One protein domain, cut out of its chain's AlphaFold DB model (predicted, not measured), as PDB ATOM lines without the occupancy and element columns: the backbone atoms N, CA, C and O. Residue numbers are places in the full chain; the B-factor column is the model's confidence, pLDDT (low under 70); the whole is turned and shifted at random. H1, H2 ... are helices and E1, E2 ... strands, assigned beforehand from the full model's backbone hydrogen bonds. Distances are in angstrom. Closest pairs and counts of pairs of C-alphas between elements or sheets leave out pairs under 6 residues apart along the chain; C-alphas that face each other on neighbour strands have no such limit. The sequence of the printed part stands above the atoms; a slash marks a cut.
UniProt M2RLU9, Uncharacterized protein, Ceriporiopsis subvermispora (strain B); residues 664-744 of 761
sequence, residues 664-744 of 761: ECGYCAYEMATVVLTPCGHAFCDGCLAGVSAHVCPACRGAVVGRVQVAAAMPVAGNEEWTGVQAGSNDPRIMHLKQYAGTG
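AT A GLANCE: This is residues 664 to 744 of the 761 residues of an uncharacterized protein of Ceriporiopsis subvermispora (strain B) (UniProt M2RLU9). This domain has little regular structure: it is a flat body mostly of loops, with a small ladder of strands E1 and E2, helix H2 away from it and short H1 between, while residues 710 to 731 swing widely from E2 to H2. The 81 printed residues hold E1, H1, E2, H2 in that order, mixed, with 23 residues in named elements; the two-stranded sheet is antiparallel. It is compact, radius of gyration of the C-alphas 13.1 A, spanning 37 by 30 by 17 A.

IN THESE COORDINATES: Find C-alpha 675 at (12.497, -2.329, -21.385), where E1 runs to 678, 9.9 A. Next come H1, residues 686 to 689, 5.0 A, and E2, residues 706 to 709, 9.8 A. H2, residues 732 to 742, runs 15.0 A to C-alpha 742 at (9.283, 17.611, -9.470).

HOW THE PARTS SIT: Look at E1 and E2, antiparallel at 155 degrees: N 676 and O 708, 2.9 A apart, are within hydrogen-bond range. Residues 675 to 676 also pair with 683 to 684, antiparallel. H1 and H2 are close but not clearly touching; their closest C-alphas, Cys 688 and His 736, are 7.7 A apart. E1 and H2 are apart. In H2 every O i to N i+4 pair is within range; H1 is too short for one.

THE WHOLE: The farthest C-alphas, Val 705 and Gln 726, are 37.1 A apart. The printed part has no cut; the links H1 to E2 and E2 to H2 are long. Confidence is under 70 at 670, 691 and 717 to 744.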
ATOM      1  N   GLU A 664       4.881  -7.544 -16.593       84.25
ATOM      2  CA  GLU A 664       4.243  -6.247 -16.337       84.25
ATOM      3  C   GLU A 664       5.294  -5.201 -15.921       84.25
ATOM      4  O   GLU A 664       6.397  -5.545 -15.484       84.25
ATOM      5  N   CYS A 665       4.978  -3.913 -16.070       83.12
ATOM      6  CA  CYS A 665       5.859  -2.847 -15.601       83.12
ATOM      7  C   CYS A 665       5.989  -2.889 -14.068       83.12
ATOM      8  O   CYS A 665       5.000  -2.783 -13.347       83.12
ATOM      9  N   GLY A 666       7.215  -2.940 -13.540       81.62
ATOM     10  CA  GLY A 666       7.480  -2.933 -12.092       81.62
ATOM     11  C   GLY A 666       7.186  -1.606 -11.371       81.62
ATOM     12  O   GLY A 666       7.708  -1.388 -10.279       81.62
ATOM     13  N   TYR A 667       6.424  -0.696 -11.986       77.62
ATOM     14  CA  TYR A 667       6.116   0.641 -11.461       77.62
ATOM     15  C   TYR A 667       4.677   1.105 -11.744       77.62
ATOM     16  O   TYR A 667       4.109   1.834 -10.934       77.62
ATOM     17  N   CYS A 668       4.055   0.676 -12.850       72.12
ATOM     18  CA  CYS A 668       2.660   0.991 -13.166       72.12
ATOM     19  C   CYS A 668       1.864  -0.276 -13.512       72.12
ATOM     20  O   CYS A 668       2.396  -1.221 -14.080       72.12
ATOM     21  N   ALA A 669       0.565  -0.271 -13.209       74.31
ATOM     22  CA  ALA A 669      -0.344  -1.374 -13.536       74.31
ATOM     23  C   ALA A 669      -0.999  -1.237 -14.930       74.31
ATOM     24  O   ALA A 669      -1.890  -2.013 -15.271       74.31
ATOM     25  N   TYR A 670      -0.613  -0.223 -15.717       68.75
ATOM     26  CA  TYR A 670      -1.292   0.132 -16.969       68.75
ATOM     27  C   TYR A 670      -0.569  -0.306 -18.230       68.75
ATOM     28  O   TYR A 670      -1.251  -0.554 -19.212       68.75
ATOM     29  N   GLU A 671       0.762  -0.407 -18.226       73.69
ATOM     30  CA  GLU A 671       1.555  -0.786 -19.402       73.69
ATOM     31  C   GLU A 671       2.382  -2.044 -19.123       73.69
ATOM     32  O   GLU A 671       2.898  -2.244 -18.018       73.69
ATOM     33  N   MET A 672       2.533  -2.893 -20.140       81.38
ATOM     34  CA  MET A 672       3.489  -4.001 -20.089       81.38
ATOM     35  C   MET A 672       4.922  -3.462 -20.075       81.38
ATOM     36  O   MET A 672       5.194  -2.356 -20.548       81.38
ATOM     37  N   ALA A 673       5.870  -4.242 -19.551       86.38
ATOM     38  CA  ALA A 673       7.264  -3.838 -19.602       86.38
ATOM     39  C   ALA A 673       7.814  -3.933 -21.034       86.38
ATOM     40  O   ALA A 673       7.846  -5.009 -21.632       86.38
ATOM     41  N   THR A 674       8.301  -2.810 -21.553       84.75
ATOM     42  CA  THR A 674       8.955  -2.711 -22.863       84.75
ATOM     43  C   THR A 674      10.470  -2.801 -22.758       84.75
ATOM     44  O   THR A 674      11.117  -3.250 -23.700       84.75
ATOM     45  N   VAL A 675      11.050  -2.429 -21.611       85.88
ATOM     46  CA  VAL A 675      12.497  -2.329 -21.385       85.88
ATOM     47  C   VAL A 675      12.917  -3.124 -20.153       85.88
ATOM     48  O   VAL A 675      12.317  -3.014 -19.084       85.88
ATOM     49  N   VAL A 676      14.009  -3.880 -20.279       88.38
ATOM     50  CA  VAL A 676      14.696  -4.562 -19.175       88.38
ATOM     51  C   VAL A 676      16.018  -3.854 -18.874       88.38
ATOM     52  O   VAL A 676      16.804  -3.556 -19.776       88.38
ATOM     53  N   LEU A 677      16.273  -3.583 -17.593       87.88
ATOM     54  CA  LEU A 677      17.501  -2.940 -17.120       87.88
ATOM     55  C   LEU A 677      18.580  -3.979 -16.793       87.88
ATOM     56  O   LEU A 677      18.320  -4.955 -16.087       87.88
ATOM     57  N   THR A 678      19.815  -3.749 -17.236       84.00
ATOM     58  CA  THR A 678      20.970  -4.595 -16.896       84.00
ATOM     59  C   THR A 678      21.870  -3.910 -15.857       84.00
ATOM     60  O   THR A 678      22.060  -2.692 -15.923       84.00
ATOM     61  N   PRO A 679      22.437  -4.648 -14.880       85.50
ATOM     62  CA  PRO A 679      22.371  -6.103 -14.699       85.50
ATOM     63  C   PRO A 679      21.174  -6.597 -13.863       85.50
ATOM     64  O   PRO A 679      20.995  -7.802 -13.731       85.50
ATOM     65  N   CYS A 680      20.367  -5.710 -13.269       88.00
ATOM     66  CA  CYS A 680      19.396  -6.097 -12.236       88.00
ATOM     67  C   CYS A 680      18.146  -6.846 -12.738       88.00
ATOM     68  O   CYS A 680      17.400  -7.369 -11.916       88.00
ATOM     69  N   GLY A 681      17.881  -6.880 -14.046       86.06
ATOM     70  CA  GLY A 681      16.795  -7.651 -14.663       86.06
ATOM     71  C   GLY A 681      15.382  -7.079 -14.485       86.06
ATOM     72  O   GLY A 681      14.443  -7.630 -15.065       86.06
ATOM     73  N   HIS A 682      15.222  -5.988 -13.727       88.81
ATOM     74  CA  HIS A 682      13.941  -5.305 -13.536       88.81
ATOM     75  C   HIS A 682      13.411  -4.746 -14.859       88.81
ATOM     76  O   HIS A 682      14.177  -4.235 -15.681       88.81
ATOM     77  N   ALA A 683      12.094  -4.839 -15.042       89.25
ATOM     78  CA  ALA A 683      11.414  -4.523 -16.287       89.25
ATOM     79  C   ALA A 683      10.397  -3.386 -16.081       89.25
ATOM     80  O   ALA A 683       9.679  -3.359 -15.081       89.25
ATOM     81  N   PHE A 684      10.355  -2.443 -17.018       87.81
ATOM     82  CA  PHE A 684       9.529  -1.235 -16.963       87.81
ATOM     83  C   PHE A 684       9.012  -0.879 -18.361       87.81
ATOM     84  O   PHE A 684       9.592  -1.301 -19.359       87.81
ATOM     85  N   CYS A 685       7.944  -0.089 -18.445       83.19
ATOM     86  CA  CYS A 685       7.542   0.552 -19.695       83.19
ATOM     87  C   CYS A 685       8.349   1.838 -19.955       83.19
ATOM     88  O   CYS A 685       8.893   2.453 -19.027       83.19
ATOM     89  N   ASP A 686       8.382   2.286 -21.210       79.19
ATOM     90  CA  ASP A 686       9.077   3.513 -21.613       79.19
ATOM     91  C   ASP A 686       8.541   4.751 -20.880       79.19
ATOM     92  O   ASP A 686       9.322   5.603 -20.458       79.19
ATOM     93  N   GLY A 687       7.228   4.815 -20.625       74.88
ATOM     94  CA  GLY A 687       6.596   5.915 -19.890       74.88
ATOM     95  C   GLY A 687       7.052   6.047 -18.429       74.88
ATOM     96  O   GLY A 687       7.073   7.161 -17.900       74.88
ATOM     97  N   CYS A 688       7.442   4.939 -17.781       78.31
ATOM     98  CA  CYS A 688       8.016   4.912 -16.425       78.31
ATOM     99  C   CYS A 688       9.533   5.152 -16.399       78.31
ATOM    100  O   CYS A 688      10.071   5.524 -15.357       78.31
ATOM    101  N   LEU A 689      10.237   4.922 -17.511       80.75
ATOM    102  CA  LEU A 689      11.680   5.172 -17.626       80.75
ATOM    103  C   LEU A 689      12.020   6.548 -18.203       80.75
ATOM    104  O   LEU A 689      13.151   7.020 -18.030       80.75
ATOM    105  N   ALA A 690      11.070   7.188 -18.881       73.44
ATOM    106  CA  ALA A 690      11.160   8.574 -19.297       73.44
ATOM    107  C   ALA A 690      11.276   9.491 -18.062       73.44
ATOM    108  O   ALA A 690      10.657   9.278 -17.023       73.44
ATOM    109  N   GLY A 691      12.175  10.475 -18.133       64.81
ATOM    110  CA  GLY A 691      12.512  11.351 -17.002       64.81
ATOM    111  C   GLY A 691      13.357  10.722 -15.880       64.81
ATOM    112  O   GLY A 691      13.938  11.470 -15.097       64.81
ATOM    113  N   VAL A 692      13.500   9.392 -15.807       72.25
ATOM    114  CA  VAL A 692      14.321   8.727 -14.778       72.25
ATOM    115  C   VAL A 692      15.768   8.553 -15.245       72.25
ATOM    116  O   VAL A 692      16.017   8.122 -16.374       72.25
ATOM    117  N   SER A 693      16.723   8.846 -14.351       73.50
ATOM    118  CA  SER A 693      18.173   8.752 -14.590       73.50
ATOM    119  C   SER A 693      18.574   7.489 -15.356       73.50
ATOM    120  O   SER A 693      18.207   6.372 -14.985       73.50
ATOM    121  N   ALA A 694      19.376   7.663 -16.412       77.44
ATOM    122  CA  ALA A 694      19.870   6.569 -17.248       77.44
ATOM    123  C   ALA A 694      20.606   5.482 -16.443       77.44
ATOM    124  O   ALA A 694      20.560   4.315 -16.823       77.44
ATOM    125  N   HIS A 695      21.222   5.868 -15.319       85.25
ATOM    126  CA  HIS A 695      22.207   5.076 -14.581       85.25
ATOM    127  C   HIS A 695      21.694   4.447 -13.276       85.25
ATOM    128  O   HIS A 695      22.474   3.787 -12.595       85.25
ATOM    129  N   VAL A 696      20.425   4.639 -12.892       86.94
ATOM    130  CA  VAL A 696      19.881   4.132 -11.615       86.94
ATOM    131  C   VAL A 696      18.544   3.431 -11.836       86.94
ATOM    132  O   VAL A 696      17.637   3.979 -12.458       86.94
ATOM    133  N   CYS A 697      18.410   2.213 -11.310       86.00
ATOM    134  CA  CYS A 697      17.188   1.423 -11.425       86.00
ATOM    135  C   CYS A 697      16.091   1.970 -10.487       86.00
ATOM    136  O   CYS A 697      16.345   2.046  -9.282       86.00
ATOM    137  N   PRO A 698      14.858   2.245 -10.965       83.12
ATOM    138  CA  PRO A 698      13.767   2.737 -10.116       83.12
ATOM    139  C   PRO A 698      13.431   1.805  -8.940       83.12
ATOM    140  O   PRO A 698      13.224   2.275  -7.826       83.12
ATOM    141  N   ALA A 699      13.416   0.486  -9.179       85.00
ATOM    142  CA  ALA A 699      13.034  -0.513  -8.176       85.00
ATOM    143  C   ALA A 699      14.137  -0.786  -7.134       85.00
ATOM    144  O   ALA A 699      13.938  -0.546  -5.947       85.00
ATOM    145  N   CYS A 700      15.312  -1.270  -7.557       88.25
ATOM    146  CA  CYS A 700      16.372  -1.677  -6.622       88.25
ATOM    147  C   CYS A 700      17.420  -0.600  -6.298       88.25
ATOM    148  O   CYS A 700      18.329  -0.872  -5.520       88.25
ATOM    149  N   ARG A 701      17.350   0.593  -6.910       87.38
ATOM    150  CA  ARG A 701      18.345   1.686  -6.794       87.38
ATOM    151  C   ARG A 701      19.786   1.324  -7.199       87.38
ATOM    152  O   ARG A 701      20.686   2.143  -7.044       87.38
ATOM    153  N   GLY A 702      20.008   0.128  -7.746       86.56
ATOM    154  CA  GLY A 702      21.301  -0.305  -8.271       86.56
ATOM    155  C   GLY A 702      21.693   0.420  -9.560       86.56
ATOM    156  O   GLY A 702      20.840   0.968 -10.266       86.56
ATOM    157  N   ALA A 703      22.990   0.392  -9.872       87.75
ATOM    158  CA  ALA A 703      23.538   0.972 -11.092       87.75
ATOM    159  C   ALA A 703      23.000   0.260 -12.347       87.75
ATOM    160  O   ALA A 703      22.964  -0.971 -12.410       87.75
ATOM    161  N   VAL A 704      22.606   1.044 -13.349       86.25
ATOM    162  CA  VAL A 704      22.143   0.572 -14.658       86.25
ATOM    163  C   VAL A 704      23.276   0.741 -15.659       86.25
ATOM    164  O   VAL A 704      23.734   1.855 -15.910       86.25
ATOM    165  N   VAL A 705      23.718  -0.381 -16.219       85.38
ATOM    166  CA  VAL A 705      24.767  -0.455 -17.247       85.38
ATOM    167  C   VAL A 705      24.156  -0.398 -18.650       85.38
ATOM    168  O   VAL A 705      24.782   0.111 -19.574       85.38
ATOM    169  N   GLY A 706      22.919  -0.872 -18.813       82.00
ATOM    170  CA  GLY A 706      22.211  -0.852 -20.087       82.00
ATOM    171  C   GLY A 706      20.694  -0.917 -19.938       82.00
ATOM    172  O   GLY A 706      20.155  -1.381 -18.930       82.00
ATOM    173  N   ARG A 707      20.007  -0.441 -20.977       86.44
ATOM    174  CA  ARG A 707      18.554  -0.515 -21.153       86.44
ATOM    175  C   ARG A 707      18.295  -1.297 -22.438       86.44
ATOM    176  O   ARG A 707      18.682  -0.833 -23.505       86.44
ATOM    177  N   VAL A 708      17.702  -2.483 -22.339       84.06
ATOM    178  CA  VAL A 708      17.387  -3.329 -23.500       84.06
ATOM    179  C   VAL A 708      15.886  -3.275 -23.731       84.06
ATOM    180  O   VAL A 708      15.126  -3.773 -22.901       84.06
ATOM    181  N   GLN A 709      15.451  -2.672 -24.836       84.06
ATOM    182  CA  GLN A 709      14.058  -2.768 -25.268       84.06
ATOM    183  C   GLN A 709      13.797  -4.198 -25.750       84.06
ATOM    184  O   GLN A 709      14.515  -4.693 -26.613       84.06
ATOM    185  N   VAL A 710      12.802  -4.861 -25.160       84.62
ATOM    186  CA  VAL A 710      12.424  -6.262 -25.403       84.62
ATOM    187  C   VAL A 710      11.049  -6.420 -26.046       84.62
ATOM    188  O   VAL A 710      10.809  -7.424 -26.711       84.62
ATOM    189  N   ALA A 711      10.165  -5.434 -25.884       83.81
ATOM    190  CA  ALA A 711       8.807  -5.463 -26.408       83.81
ATOM    191  C   ALA A 711       8.361  -4.085 -26.925       83.81
ATOM    192  O   ALA A 711       8.909  -3.049 -26.534       83.81
ATOM    193  N   ALA A 712       7.356  -4.084 -27.800       82.62
ATOM    194  CA  ALA A 712       6.646  -2.884 -28.223       82.62
ATOM    195  C   ALA A 712       5.703  -2.384 -27.115       82.62
ATOM    196  O   ALA A 712       5.225  -3.160 -26.283       82.62
ATOM    197  N   ALA A 713       5.426  -1.079 -27.107       75.69
ATOM    198  CA  ALA A 713       4.530  -0.469 -26.129       75.69
ATOM    199  C   ALA A 713       3.091  -0.991 -26.274       75.69
ATOM    200  O   ALA A 713       2.533  -0.997 -27.373       75.69
ATOM    201  N   MET A 714       2.489  -1.397 -25.153       73.44
ATOM    202  CA  MET A 714       1.073  -1.762 -25.069       73.44
ATOM    203  C   MET A 714       0.538  -1.683 -23.626       73.44
ATOM    204  O   MET A 714       1.322  -1.839 -22.678       73.44
ATOM    205  N   PRO A 715      -0.783  -1.498 -23.438       70.19
ATOM    206  CA  PRO A 715      -1.409  -1.595 -22.125       70.19
ATOM    207  C   PRO A 715      -1.332  -3.014 -21.536       70.19
ATOM    208  O   PRO A 715      -1.143  -3.987 -22.259       70.19
ATOM    209  N   VAL A 716      -1.518  -3.153 -20.222       72.06
ATOM    210  CA  VAL A 716      -1.753  -4.453 -19.567       72.06
ATOM    211  C   VAL A 716      -3.107  -5.007 -20.023       72.06
ATOM    212  O   VAL A 716      -4.079  -4.257 -20.131       72.06
ATOM    213  N   ALA A 717      -3.189  -6.318 -20.258       66.19
ATOM    214  CA  ALA A 717      -4.423  -6.982 -20.675       66.19
ATOM    215  C   ALA A 717      -5.584  -6.681 -19.701       66.19
ATOM    216  O   ALA A 717      -5.460  -6.864 -18.490       66.19
ATOM    217  N   GLY A 718      -6.712  -6.201 -20.234       61.44
ATOM    218  CA  GLY A 718      -7.862  -5.718 -19.452       61.44
ATOM    219  C   GLY A 718      -7.858  -4.215 -19.127       61.44
ATOM    220  O   GLY A 718      -8.921  -3.667 -18.863       61.44
ATOM    221  N   ASN A 719      -6.718  -3.522 -19.242       62.53
ATOM    222  CA  ASN A 719      -6.601  -2.055 -19.131       62.53
ATOM    223  C   ASN A 719      -6.551  -1.362 -20.510       62.53
ATOM    224  O   ASN A 719      -6.066  -0.240 -20.647       62.53
ATOM    225  N   GLU A 720      -7.039  -2.039 -21.549       64.12
ATOM    226  CA  GLU A 720      -7.000  -1.580 -22.943       64.12
ATOM    227  C   GLU A 720      -8.170  -0.638 -23.303       64.12
ATOM    228  O   GLU A 720      -8.183  -0.031 -24.373       64.12
ATOM    229  N   GLU A 721      -9.138  -0.454 -22.397       56.84
ATOM    230  CA  GLU A 721     -10.077   0.669 -22.454       56.84
ATOM    231  C   GLU A 721      -9.481   1.880 -21.729       56.84
ATOM    232  O   GLU A 721      -9.377   1.897 -20.499       56.84
ATOM    233  N   TRP A 722      -9.105   2.917 -22.485       53.28
ATOM    234  CA  TRP A 722      -8.503   4.135 -21.935       53.28
ATOM    235  C   TRP A 722      -9.546   5.009 -21.222       53.28
ATOM    236  O   TRP A 722      -9.984   6.052 -21.707       53.28
ATOM    237  N   THR A 723      -9.975   4.563 -20.045       49.03
ATOM    238  CA  THR A 723     -10.861   5.326 -19.167       49.03
ATOM    239  C   THR A 723     -10.120   6.553 -18.627       49.03
ATOM    240  O   THR A 723      -8.972   6.475 -18.165       49.03
ATOM    241  N   GLY A 724     -10.768   7.717 -18.743       48.91
ATOM    242  CA  GLY A 724     -10.188   9.010 -18.382       48.91
ATOM    243  C   GLY A 724      -9.811   9.091 -16.901       48.91
ATOM    244  O   GLY A 724     -10.454   8.490 -16.042       48.91
ATOM    245  N   VAL A 725      -8.748   9.838 -16.599       49.94
ATOM    246  CA  VAL A 725      -8.199   9.920 -15.239       49.94
ATOM    247  C   VAL A 725      -8.997  10.901 -14.388       49.94
ATOM    248  O   VAL A 725      -9.094  12.079 -14.732       49.94
ATOM    249  N   GLN A 726      -9.505  10.465 -13.233       45.94
ATOM    250  CA  GLN A 726     -10.030  11.409 -12.244       45.94
ATOM    251  C   GLN A 726      -8.876  12.210 -11.628       45.94
ATOM    252  O   GLN A 726      -7.926  11.642 -11.078       45.94
ATOM    253  N   ALA A 727      -8.959  13.538 -11.707       44.84
ATOM    254  CA  ALA A 727      -7.967  14.434 -11.126       44.84
ATOM    255  C   ALA A 727      -7.848  14.217  -9.606       44.84
ATOM    256  O   ALA A 727      -8.845  14.091  -8.902       44.84
ATOM    257  N   GLY A 728      -6.614  14.163  -9.096       46.66
ATOM    258  CA  GLY A 728      -6.342  13.952  -7.667       46.66
ATOM    259  C   GLY A 728      -6.387  12.496  -7.189       46.66
ATOM    260  O   GLY A 728      -5.965  12.242  -6.065       46.66
ATOM    261  N   SER A 729      -6.808  11.545  -8.028       52.19
ATOM    262  CA  SER A 729      -6.729  10.112  -7.716       52.19
ATOM    263  C   SER A 729      -5.282   9.630  -7.499       52.19
ATOM    264  O   SER A 729      -4.315  10.250  -7.955       52.19
ATOM    265  N   ASN A 730      -5.137   8.476  -6.838       54.78
ATOM    266  CA  ASN A 730      -3.867   7.741  -6.733       54.78
ATOM    267  C   ASN A 730      -3.528   6.953  -8.016       54.78
ATOM    268  O   ASN A 730      -2.726   6.025  -7.975       54.78
ATOM    269  N   ASP A 731      -4.140   7.302  -9.151       58.38
ATOM    270  CA  ASP A 731      -3.834   6.714 -10.452       58.38
ATOM    271  C   ASP A 731      -2.357   6.994 -10.817       58.38
ATOM    272  O   ASP A 731      -1.930   8.158 -10.799       58.38
ATOM    273  N   PRO A 732      -1.553   5.964 -11.151       58.34
ATOM    274  CA  PRO A 732      -0.174   6.125 -11.604       58.34
ATOM    275  C   PRO A 732       0.056   7.205 -12.676       58.34
ATOM    276  O   PRO A 732       1.114   7.831 -12.661       58.34
ATOM    277  N   ARG A 733      -0.916   7.517 -13.546       57.78
ATOM    278  CA  ARG A 733      -0.831   8.615 -14.531       57.78
ATOM    279  C   ARG A 733      -0.757   9.990 -13.845       57.78
ATOM    280  O   ARG A 733       0.051  10.834 -14.232       57.78
ATOM    281  N   ILE A 734      -1.526  10.200 -12.771       57.62
ATOM    282  CA  ILE A 734      -1.445  11.403 -11.919       57.62
ATOM    283  C   ILE A 734      -0.152  11.404 -11.091       57.62
ATOM    284  O   ILE A 734       0.451  12.460 -10.893       57.62
ATOM    285  N   MET A 735       0.303  10.239 -10.619       59.03
ATOM    286  CA  MET A 735       1.563  10.129  -9.871       59.03
ATOM    287  C   MET A 735       2.781  10.462 -10.749       59.03
ATOM    288  O   MET A 735       3.640  11.230 -10.319       59.03
ATOM    289  N   HIS A 736       2.807   9.992 -12.000       56.44
ATOM    290  CA  HIS A 736       3.805  10.376 -12.999       56.44
ATOM    291  C   HIS A 736       3.807  11.889 -13.240       56.44
ATOM    292  O   HIS A 736       4.866  12.508 -13.185       56.44
ATOM    293  N   LEU A 737       2.642  12.515 -13.453       55.94
ATOM    294  CA  LEU A 737       2.552  13.970 -13.636       55.94
ATOM    295  C   LEU A 737       3.109  14.745 -12.428       55.94
ATOM    296  O   LEU A 737       3.860  15.704 -12.613       55.94
ATOM    297  N   LYS A 738       2.823  14.298 -11.196       55.50
ATOM    298  CA  LYS A 738       3.416  14.860  -9.965       55.50
ATOM    299  C   LYS A 738       4.943  14.684  -9.925       55.50
ATOM    300  O   LYS A 738       5.652  15.609  -9.536       55.50
ATOM    301  N   GLN A 739       5.463  13.536 -10.360       55.97
ATOM    302  CA  GLN A 739       6.903  13.268 -10.416       55.97
ATOM    303  C   GLN A 739       7.612  14.116 -11.484       55.97
ATOM    304  O   GLN A 739       8.634  14.733 -11.189       55.97
ATOM    305  N   TYR A 740       7.056  14.220 -12.695       52.78
ATOM    306  CA  TYR A 740       7.593  15.088 -13.746       52.78
ATOM    307  C   TYR A 740       7.548  16.571 -13.345       52.78
ATOM    308  O   TYR A 740       8.484  17.307 -13.671       52.78
ATOM    309  N   ALA A 741       6.527  17.013 -12.598       55.72
ATOM    310  CA  ALA A 741       6.488  18.361 -12.029       55.72
ATOM    311  C   ALA A 741       7.679  18.602 -11.080       55.72
ATOM    312  O   ALA A 741       8.334  19.636 -11.177       55.72
ATOM    313  N   GLY A 742       8.053  17.601 -10.274       50.09
ATOM    314  CA  GLY A 742       9.283  17.611  -9.470       50.09
ATOM    315  C   GLY A 742      10.595  17.641 -10.275       50.09
ATOM    316  O   GLY A 742      11.636  17.973  -9.719       50.09
ATOM    317  N   THR A 743      10.564  17.348 -11.582       53.53
ATOM    318  CA  THR A 743      11.716  17.502 -12.501       53.53
ATOM    319  C   THR A 743      11.700  18.814 -13.297       53.53
ATOM    320  O   THR A 743      12.555  19.014 -14.159       53.53
ATOM    321  N   GLY A 744      10.723  19.699 -13.056       47.25
ATOM    322  CA  GLY A 744      10.574  20.971 -13.775       47.25
ATOM    323  C   GLY A 744      10.140  20.836 -15.241       47.25
ATOM    324  O   GLY A 744      10.320  21.771 -16.016       47.25
TER     325      GLY A 744